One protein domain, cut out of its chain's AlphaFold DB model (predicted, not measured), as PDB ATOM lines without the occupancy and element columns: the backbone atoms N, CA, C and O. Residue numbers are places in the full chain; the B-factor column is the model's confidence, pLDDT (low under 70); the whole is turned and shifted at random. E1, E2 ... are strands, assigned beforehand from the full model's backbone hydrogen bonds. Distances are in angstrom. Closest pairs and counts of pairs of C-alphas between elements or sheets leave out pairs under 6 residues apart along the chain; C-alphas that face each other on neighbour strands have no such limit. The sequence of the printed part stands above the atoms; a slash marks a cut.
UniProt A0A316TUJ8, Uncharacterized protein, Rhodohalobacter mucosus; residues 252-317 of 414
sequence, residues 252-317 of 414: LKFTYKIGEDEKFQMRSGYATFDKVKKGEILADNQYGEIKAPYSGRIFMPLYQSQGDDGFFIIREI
ATOM      1  N   LEU A 252      41.030 105.711 210.745       88.50
ATOM      2  CA  LEU A 252      41.155 104.282 210.505       88.50
ATOM      3  C   LEU A 252      42.487 103.756 211.055       88.50
ATOM      4  O   LEU A 252      43.566 104.191 210.661       88.50
ATOM      5  N   LYS A 253      42.436 102.785 211.975       87.38
ATOM      6  CA  LYS A 253      43.635 102.229 212.629       87.38
ATOM      7  C   LYS A 253      43.968 100.804 212.229       87.38
ATOM      8  O   LYS A 253      45.107 100.379 212.440       87.38
ATOM      9  N   PHE A 254      42.998 100.061 211.717       88.62
ATOM     10  CA  PHE A 254      43.191  98.684 211.301       88.62
ATOM     11  C   PHE A 254      42.132  98.278 210.284       88.62
ATOM     12  O   PHE A 254      40.965  98.636 210.441       88.62
ATOM     13  N   THR A 255      42.561  97.480 209.315       88.81
ATOM     14  CA  THR A 255      41.714  96.808 208.337       88.81
ATOM     15  C   THR A 255      42.034  95.323 208.395       88.81
ATOM     16  O   THR A 255      43.203  94.952 208.260       88.81
ATOM     17  N   TYR A 256      41.013  94.492 208.583       91.44
ATOM     18  CA  TYR A 256      41.120  93.059 208.351       91.44
ATOM     19  C   TYR A 256      40.795  92.778 206.883       91.44
ATOM     20  O   TYR A 256      39.636  92.870 206.482       91.44
ATOM     21  N   LYS A 257      41.820  92.478 206.081       89.38
ATOM     22  CA  LYS A 257      41.646  92.026 204.696       89.38
ATOM     23  C   LYS A 257      41.415  90.523 204.699       89.38
ATOM     24  O   LYS A 257      42.193  89.804 205.323       89.38
ATOM     25  N   ILE A 258      40.368  90.092 204.013       89.75
ATOM     26  CA  ILE A 258      40.054  88.680 203.814       89.75
ATOM     27  C   ILE A 258      41.032  88.147 202.765       89.75
ATOM     28  O   ILE A 258      41.231  88.773 201.722       89.75
ATOM     29  N   GLY A 259      41.711  87.044 203.074       87.12
ATOM     30  CA  GLY A 259      42.611  86.382 202.135       87.12
ATOM     31  C   GLY A 259      41.862  85.706 200.986       87.12
ATOM     32  O   GLY A 259      40.685  85.369 201.110       87.12
ATOM     33  N   GLU A 260      42.566  85.455 199.881       83.19
ATOM     34  CA  GLU A 260      42.059  84.573 198.824       83.19
ATOM     35  C   GLU A 260      41.710  83.205 199.440       83.19
ATOM     36  O   GLU A 260      42.484  82.648 200.224       83.19
ATOM     37  N   ASP A 261      40.500  82.718 199.157       87.00
ATOM     38  CA  ASP A 261      39.913  81.483 199.701       87.00
ATOM     39  C   ASP A 261      39.706  81.439 201.233       87.00
ATOM     40  O   ASP A 261      39.420  80.379 201.808       87.00
ATOM     41  N   GLU A 262      39.810  82.571 201.936       91.62
ATOM     42  CA  GLU A 262      39.492  82.633 203.361       91.62
ATOM     43  C   GLU A 262      37.979  82.530 203.599       91.62
ATOM     44  O   GLU A 262      37.184  83.336 203.117       91.62
ATOM     45  N   LYS A 263      37.569  81.554 204.418       92.12
ATOM     46  CA  LYS A 263      36.173  81.373 204.846       92.12
ATOM     47  C   LYS A 263      35.861  82.292 206.020       92.12
ATOM     48  O   LYS A 263      35.584  81.826 207.123       92.12
ATOM     49  N   PHE A 264      35.969  83.592 205.784       94.50
ATOM     50  CA  PHE A 264      35.706  84.608 206.789       94.50
ATOM     51  C   PHE A 264      34.219  84.643 207.158       94.50
ATOM     52  O   PHE A 264      33.349  84.705 206.290       94.50
ATOM     53  N   GLN A 265      33.935  84.663 208.457       94.00
ATOM     54  CA  GLN A 265      32.596  84.876 208.983       94.00
ATOM     55  C   GLN A 265      32.641  85.850 210.157       94.00
ATOM     56  O   GLN A 265      33.207  85.567 211.213       94.00
ATOM     57  N   MET A 266      31.999  87.004 209.988       94.25
ATOM     58  CA  MET A 266      31.817  87.960 211.071       94.25
ATOM     59  C   MET A 266      30.862  87.393 212.128       94.25
ATOM     60  O   MET A 266      29.778  86.906 211.793       94.25
ATOM     61  N   ARG A 267      31.223  87.485 213.416       93.44
ATOM     62  CA  ARG A 267      30.288  87.128 214.492       93.44
ATOM     63  C   ARG A 267      29.167  88.163 214.541       93.44
ATOM     64  O   ARG A 267      29.411  89.365 214.477       93.44
ATOM     65  N   SER A 268      27.928  87.695 214.655       87.50
ATOM     66  CA  SER A 268      26.745  88.558 214.706       87.50
ATOM     67  C   SER A 268      26.739  89.457 215.943       87.50
ATOM     68  O   SER A 268      27.177  89.039 217.014       87.50
ATOM     69  N   GLY A 269      26.127  90.635 215.822       87.00
ATOM     70  CA  GLY A 269      25.805  91.497 216.965       87.00
ATOM     71  C   GLY A 269      26.625  92.779 217.065       87.00
ATOM     72  O   GLY A 269      26.379  93.559 217.976       87.00
ATOM     73  N   TYR A 270      27.546  93.027 216.131       89.38
ATOM     74  CA  TYR A 270      28.253  94.305 216.044       89.38
ATOM     75  C   TYR A 270      27.584  95.236 215.037       89.38
ATOM     76  O   TYR A 270      27.465  94.897 213.856       89.38
ATOM     77  N   ALA A 271      27.211  96.424 215.494       88.62
ATOM     78  CA  ALA A 271      26.863  97.555 214.651       88.62
ATOM     79  C   ALA A 271      28.096  98.428 214.380       88.62
ATOM     80  O   ALA A 271      29.085  98.440 215.125       88.62
ATOM     81  N   THR A 272      28.036  99.208 213.302       89.81
ATOM     82  CA  THR A 272      29.069 100.208 213.021       89.81
ATOM     83  C   THR A 272      29.157 101.210 214.185       89.81
ATOM     84  O   THR A 272      28.145 101.732 214.645       89.81
ATOM     85  N   PHE A 273      30.386 101.496 214.631       91.06
ATOM     86  CA  PHE A 273      30.764 102.294 215.808       91.06
ATOM     87  C   PHE A 273      30.689 101.593 217.175       91.06
ATOM     88  O   PHE A 273      31.034 102.239 218.172       91.06
ATOM     89  N   ASP A 274      30.348 100.308 217.276       92.00
ATOM     90  CA  ASP A 274      30.374  99.612 218.571       92.00
ATOM     91  C   ASP A 274      31.781  99.547 219.170       92.00
ATOM     92  O   ASP A 274      32.785  99.423 218.470       92.00
ATOM     93  N   LYS A 275      31.880  99.684 220.497       94.00
ATOM     94  CA  LYS A 275      33.173  99.634 221.192       94.00
ATOM     95  C   LYS A 275      33.677  98.195 221.227       94.00
ATOM     96  O   LYS A 275      32.963  97.324 221.699       94.00
ATOM     97  N   VAL A 276      34.941  98.001 220.861       96.00
ATOM     98  CA  VAL A 276      35.637  96.710 220.962       96.00
ATOM     99  C   VAL A 276      36.912  96.847 221.785       96.00
ATOM    100  O   VAL A 276      37.577  97.895 221.779       96.00
ATOM    101  N   LYS A 277      37.274  95.792 222.513       97.12
ATOM    102  CA  LYS A 277      38.495  95.713 223.322       97.12
ATOM    103  C   LYS A 277      39.556  94.881 222.614       97.12
ATOM    104  O   LYS A 277      39.263  93.910 221.931       97.12
ATOM    105  N   LYS A 278      40.830  95.226 222.821       96.69
ATOM    106  CA  LYS A 278      41.947  94.389 222.362       96.69
ATOM    107  C   LYS A 278      41.776  92.951 222.875       96.69
ATOM    108  O   LYS A 278      41.623  92.755 224.077       96.69
ATOM    109  N   GLY A 279      41.883  91.978 221.974       96.56
ATOM    110  CA  GLY A 279      41.759  90.549 222.272       96.56
ATOM    111  C   GLY A 279      40.331  90.000 222.217       96.56
ATOM    112  O   GLY A 279      40.169  88.787 222.290       96.56
ATOM    113  N   GLU A 280      39.321  90.860 222.065       97.25
ATOM    114  CA  GLU A 280      37.931  90.459 221.833       97.25
ATOM    115  C   GLU A 280      37.803  89.724 220.500       97.25
ATOM    116  O   GLU A 280      38.438  90.115 219.520       97.25
ATOM    117  N   ILE A 281      37.021  88.648 220.465       97.31
ATOM    118  CA  ILE A 281      36.852  87.834 219.261       97.31
ATOM    119  C   ILE A 281      35.732  88.438 218.419       97.31
ATOM    120  O   ILE A 281      34.598  88.569 218.883       97.31
ATOM    121  N   LEU A 282      36.067  88.815 217.188       96.56
ATOM    122  CA  LEU A 282      35.174  89.553 216.295       96.56
ATOM    123  C   LEU A 282      34.630  88.678 215.166       96.56
ATOM    124  O   LEU A 282      33.492  88.853 214.746       96.56
ATOM    125  N   ALA A 283      35.432  87.738 214.682       96.38
ATOM    126  CA  ALA A 283      35.106  86.891 213.543       96.38
ATOM    127  C   ALA A 283      35.785  85.528 213.687       96.38
ATOM    128  O   ALA A 283      36.640  85.337 214.557       96.38
ATOM    129  N   ASP A 284      35.419  84.608 212.810       96.12
ATOM    130  CA  ASP A 284      36.001  83.278 212.697       96.12
ATOM    131  C   ASP A 284      36.415  83.020 211.242       96.12
ATOM    132  O   ASP A 284      35.839  83.577 210.303       96.12
ATOM    133  N   ASN A 285      37.428  82.179 211.052       95.12
ATOM    134  CA  ASN A 285      37.790  81.619 209.753       95.12
ATOM    135  C   ASN A 285      38.222  80.151 209.898       95.12
ATOM    136  O   ASN A 285      38.150  79.566 210.982       95.12
ATOM    137  N   GLN A 286      38.713  79.536 208.818       94.44
ATOM    138  CA  GLN A 286      39.169  78.141 208.844       94.44
ATOM    139  C   GLN A 286      40.372  77.877 209.771       94.44
ATOM    140  O   GLN A 286      40.644  76.725 210.098       94.44
ATOM    141  N   TYR A 287      41.096  78.919 210.184       92.88
ATOM    142  CA  TYR A 287      42.255  78.841 211.076       92.88
ATOM    143  C   TYR A 287      41.899  79.132 212.545       92.88
ATOM    144  O   TYR A 287      42.756  78.984 213.418       92.88
ATOM    145  N   GLY A 288      40.649  79.515 212.829       94.62
ATOM    146  CA  GLY A 288      40.126  79.758 214.171       94.62
ATOM    147  C   GLY A 288      39.636  81.191 214.388       94.62
ATOM    148  O   GLY A 288      39.096  81.835 213.491       94.62
ATOM    149  N   GLU A 289      39.796  81.674 215.619       97.38
ATOM    150  CA  GLU A 289      39.242  82.950 216.076       97.38
ATOM    151  C   GLU A 289      40.067  84.161 215.619       97.38
ATOM    152  O   GLU A 289      41.268  84.262 215.894       97.38
ATOM    153  N   ILE A 290      39.395  85.157 215.045       96.94
ATOM    154  CA  ILE A 290      39.981  86.447 214.679       96.94
ATOM    155  C   ILE A 290      39.705  87.457 215.795       96.94
ATOM    156  O   ILE A 290      38.563  87.834 216.075       96.94
ATOM    157  N   LYS A 291      40.779  87.927 216.434       96.62
ATOM    158  CA  LYS A 291      40.719  88.841 217.583       96.62
ATOM    159  C   LYS A 291      41.033  90.280 217.194       96.62
ATOM    160  O   LYS A 291      41.909  90.538 216.371       96.62
ATOM    161  N   ALA A 292      40.395  91.230 217.870       96.25
ATOM    162  CA  ALA A 292      40.679  92.650 217.737       96.25
ATOM    163  C   ALA A 292      42.142  92.951 218.137       96.25
ATOM    164  O   ALA A 292      42.502  92.800 219.313       96.25
ATOM    165  N   PRO A 293      43.006  93.445 217.228       93.25
ATOM    166  CA  PRO A 293      44.401  93.748 217.568       93.25
ATOM    167  C   PRO A 293      44.541  94.956 218.507       93.25
ATOM    168  O   PRO A 293      45.570  95.128 219.172       93.25
ATOM    169  N   TYR A 294      43.506  95.799 218.591       89.31
ATOM    170  CA  TYR A 294      43.480  97.026 219.377       89.31
ATOM    171  C   TYR A 294      42.078  97.310 219.919       89.31
ATOM    172  O   TYR A 294      41.092  97.008 219.259       89.31
ATOM    173  N   SER A 295      41.989  97.997 221.061       95.06
ATOM    174  CA  SER A 295      40.722  98.601 221.487       95.06
ATOM    175  C   SER A 295      40.373  99.795 220.598       95.06
ATOM    176  O   SER A 295      41.270 100.556 220.207       95.06
ATOM    177  N   GLY A 296      39.095  99.999 220.315       95.06
ATOM    178  CA  GLY A 296      38.608 101.069 219.451       95.06
ATOM    179  C   GLY A 296      37.111 100.943 219.230       95.06
ATOM    180  O   GLY A 296      36.392 100.477 220.116       95.06
ATOM    181  N   ARG A 297      36.651 101.352 218.051       93.94
ATOM    182  CA  ARG A 297      35.305 101.043 217.579       93.94
ATOM    183  C   ARG A 297      35.385 100.165 216.345       93.94
ATOM    184  O   ARG A 297      36.193 100.463 215.465       93.94
ATOM    185  N   ILE A 298      34.585  99.106 216.300       93.56
ATOM    186  CA  ILE A 298      34.409  98.330 215.078       93.56
ATOM    187  C   ILE A 298      33.650  99.171 214.058       93.56
ATOM    188  O   ILE A 298      32.818 100.011 214.407       93.56
ATOM    189  N   PHE A 299      33.995  99.002 212.794       91.88
ATOM    190  CA  PHE A 299      33.479  99.825 211.719       91.88
ATOM    191  C   PHE A 299      33.277  98.972 210.470       91.88
ATOM    192  O   PHE A 299      34.128  98.132 210.180       91.88
ATOM    193  N   MET A 300      32.137  99.175 209.797       89.06
ATOM    194  CA  MET A 300      31.685  98.437 208.608       89.06
ATOM    195  C   MET A 300      31.985  96.925 208.671       89.06
ATOM    196  O   MET A 300      32.738  96.420 207.837       89.06
ATOM    197  N   PRO A 301      31.465  96.199 209.680       90.69
ATOM    198  CA  PRO A 301      31.598  94.745 209.735       90.69
ATOM    199  C   PRO A 301      30.895  94.087 208.538       90.69
ATOM    200  O   PRO A 301      29.744  94.406 208.229       90.69
ATOM    201  N   LEU A 302      31.584  93.165 207.868       89.06
ATOM    202  CA  LEU A 302      31.089  92.478 206.682       89.06
ATOM    203  C   LEU A 302      30.166  91.319 207.068       89.06
ATOM    204  O   LEU A 302      30.620  90.280 207.543       89.06
ATOM    205  N   TYR A 303      28.869  91.488 206.817       82.75
ATOM    206  CA  TYR A 303      27.866  90.427 206.993       82.75
ATOM    207  C   TYR A 303      27.346  89.838 205.676       82.75
ATOM    208  O   TYR A 303      26.602  88.861 205.688       82.75
ATOM    209  N   GLN A 304      27.722  90.428 204.543       76.56
ATOM    210  CA  GLN A 304      27.346  89.949 203.214       76.56
ATOM    211  C   GLN A 304      28.397  88.989 202.644       76.56
ATOM    212  O   GLN A 304      29.531  88.940 203.113       76.56
ATOM    213  N   SER A 305      28.034  88.261 201.589       70.31
ATOM    214  CA  SER A 305      28.906  87.269 200.946       70.31
ATOM    215  C   SER A 305      29.945  87.852 199.981       70.31
ATOM    216  O   SER A 305      30.795  87.113 199.498       70.31
ATOM    217  N   GLN A 306      29.859  89.142 199.649       72.12
ATOM    218  CA  GLN A 306      30.745  89.806 198.688       72.12
ATOM    219  C   GLN A 306      31.588  90.883 199.373       72.12
ATOM    220  O   GLN A 306      31.038  91.771 200.025       72.12
ATOM    221  N   GLY A 307      32.903  90.857 199.164       75.81
ATOM    222  CA  GLY A 307      33.830  91.894 199.614       75.81
ATOM    223  C   GLY A 307      35.126  91.327 200.185       75.81
ATOM    224  O   GLY A 307      35.144  90.232 200.737       75.81
ATOM    225  N   ASP A 308      36.193  92.119 200.094       81.00
ATOM    226  CA  ASP A 308      37.550  91.710 200.498       81.00
ATOM    227  C   ASP A 308      37.964  92.291 201.864       81.00
ATOM    228  O   ASP A 308      39.081  92.092 202.349       81.00
ATOM    229  N   ASP A 309      37.077  93.072 202.478       87.00
ATOM    230  CA  ASP A 309      37.280  93.774 203.741       87.00
ATOM    231  C   ASP A 309      36.336  93.198 204.794       87.00
ATOM    232  O   ASP A 309      35.130  93.407 204.713       87.00
ATOM    233  N   GLY A 310      36.875  92.484 205.786       90.25
ATOM    234  CA  GLY A 310      36.069  91.816 206.810       90.25
ATOM    235  C   GLY A 310      35.546  92.770 207.880       90.25
ATOM    236  O   GLY A 310      34.359  92.788 208.187       90.25
ATOM    237  N   PHE A 311      36.425  93.581 208.467       92.38
ATOM    238  CA  PHE A 311      36.037  94.661 209.376       92.38
ATOM    239  C   PHE A 311      37.166  95.677 209.526       92.38
ATOM    240  O   PHE A 311      38.339  95.418 209.229       92.38
ATOM    241  N   PHE A 312      36.816  96.829 210.088       92.25
ATOM    242  CA  PHE A 312      37.751  97.894 210.401       92.25
ATOM    243  C   PHE A 312      37.726  98.226 211.893       92.25
ATOM    244  O   PHE A 312      36.729  98.009 212.583       92.25
ATOM    245  N   ILE A 313      38.825  98.791 212.399       93.38
ATOM    246  CA  ILE A 313      38.857  99.414 213.727       93.38
ATOM    247  C   ILE A 313      39.250 100.875 213.579       93.38
ATOM    248  O   ILE A 313      40.340 101.196 213.096       93.38
ATOM    249  N   ILE A 314      38.381 101.751 214.068       92.88
ATOM    250  CA  ILE A 314      38.570 103.199 214.059       92.88
ATOM    251  C   ILE A 314      38.788 103.733 215.476       92.88
ATOM    252  O   ILE A 314      38.386 103.128 216.479       92.88
ATOM    253  N   ARG A 315      39.444 104.891 215.577       92.25
ATOM    254  CA  ARG A 315      39.637 105.610 216.843       92.25
ATOM    255  C   ARG A 315      39.361 107.087 216.679       92.25
ATOM    256  O   ARG A 315      39.746 107.684 215.686       92.25
ATOM    257  N   GLU A 316      38.749 107.670 217.697       91.88
ATOM    258  CA  GLU A 316      38.520 109.108 217.762       91.88
ATOM    259  C   GLU A 316      39.855 109.869 217.755       91.88
ATOM    260  O   GLU A 316      40.805 109.501 218.459       91.88
ATOM    261  N   ILE A 317      39.924 110.924 216.948       90.31
ATOM    262  CA  ILE A 317      41.033 111.872 216.932       90.31
ATOM    263  C   ILE A 317      40.726 112.957 217.964       90.31
ATOM    264  O   ILE A 317      39.670 113.581 217.912       90.31
TER     265      ILE A 317
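This is residues 252 to 317 of the 414 residues of an uncharacterized protein of Rhodohalobacter mucosus (UniProt A0A316TUJ8). A small three-stranded sheet, E1, E5 and E4, and a two-stranded hairpin, E2 and E3, form two separate parts, with the long loop of residues 258 to 280 running between them and pairing briefly with both E2 and E4. The long strand E5 lies between E1 and E4, and Ile 317, the last printed residue, just after E5, is at one end of the elongated outline, while the turn around Asp 261 is at the other. The printed part has 66 residues with no named helix and five named strands, in the order E1, E2, E3, E4, E5 along the chain; the class is all strand, although only 27 residues, under half, are in named elements. The larger sheet has the order E1, E5, E4, and both sheets are antiparallel. The whole is compact, with a radius of gyration of the C-alphas of 11.0 A and spans of 35 by 21 by 20 A.

E5, residues 309 to 316, is the inner strand of the larger sheet. E1, residues 252 to 257, is an edge strand, antiparallel to E5 at 169 degrees between their directions; N 256 and O 311 are 2.9 A apart, within hydrogen-bond range, and C-alphas 252 and 314, which face each other, are 4.5 A apart. E4, residues 296 to 299, is the other edge strand and forms a hairpin with E5, antiparallel at 138 degrees; N 297 and O 314 are 2.9 A apart and N 312 and O 299 are 3.0 A apart, both within hydrogen-bond range. E2, residues 281 to 285, and E3, residues 288 to 291, form a second hairpin, antiparallel at 146 degrees, with N 290 and O 283 2.8 A apart, within hydrogen-bond range. E2 and E5 are apart, but only just, at 8.4 A, and E3 is apart from E5 and from E1. In the long unnamed stretch, residues 265 to 266 pair antiparallel with residues 283 to 284 of E2, and residues 275 to 276 with residues 296 to 297 of E4.

E5 is 20.8 A from first to last C-alpha, ending with C-alpha 316 at (38.520, 109.108, 217.762). E1 begins with C-alpha 252 at (41.155, 104.282, 210.505) and is 13.6 A long. E2 is 11.4 A long and begins at C-alpha 281, (36.852, 87.834, 219.261); E3 is 9.7 A long and E4 is 9.4 A long.

The two C-alphas farthest apart, those of Asp 261 and Ile 317, are 35.0 A apart. The printed part has no cut. The link from E1 to E2 is long, with 23 residues; those from E2 to E3 and from E3 to E4 are tight, and that from E4 to E5 is short, with 9 residues. The mean pLDDT of the printed part is 90.9, and no printed residue is under 70.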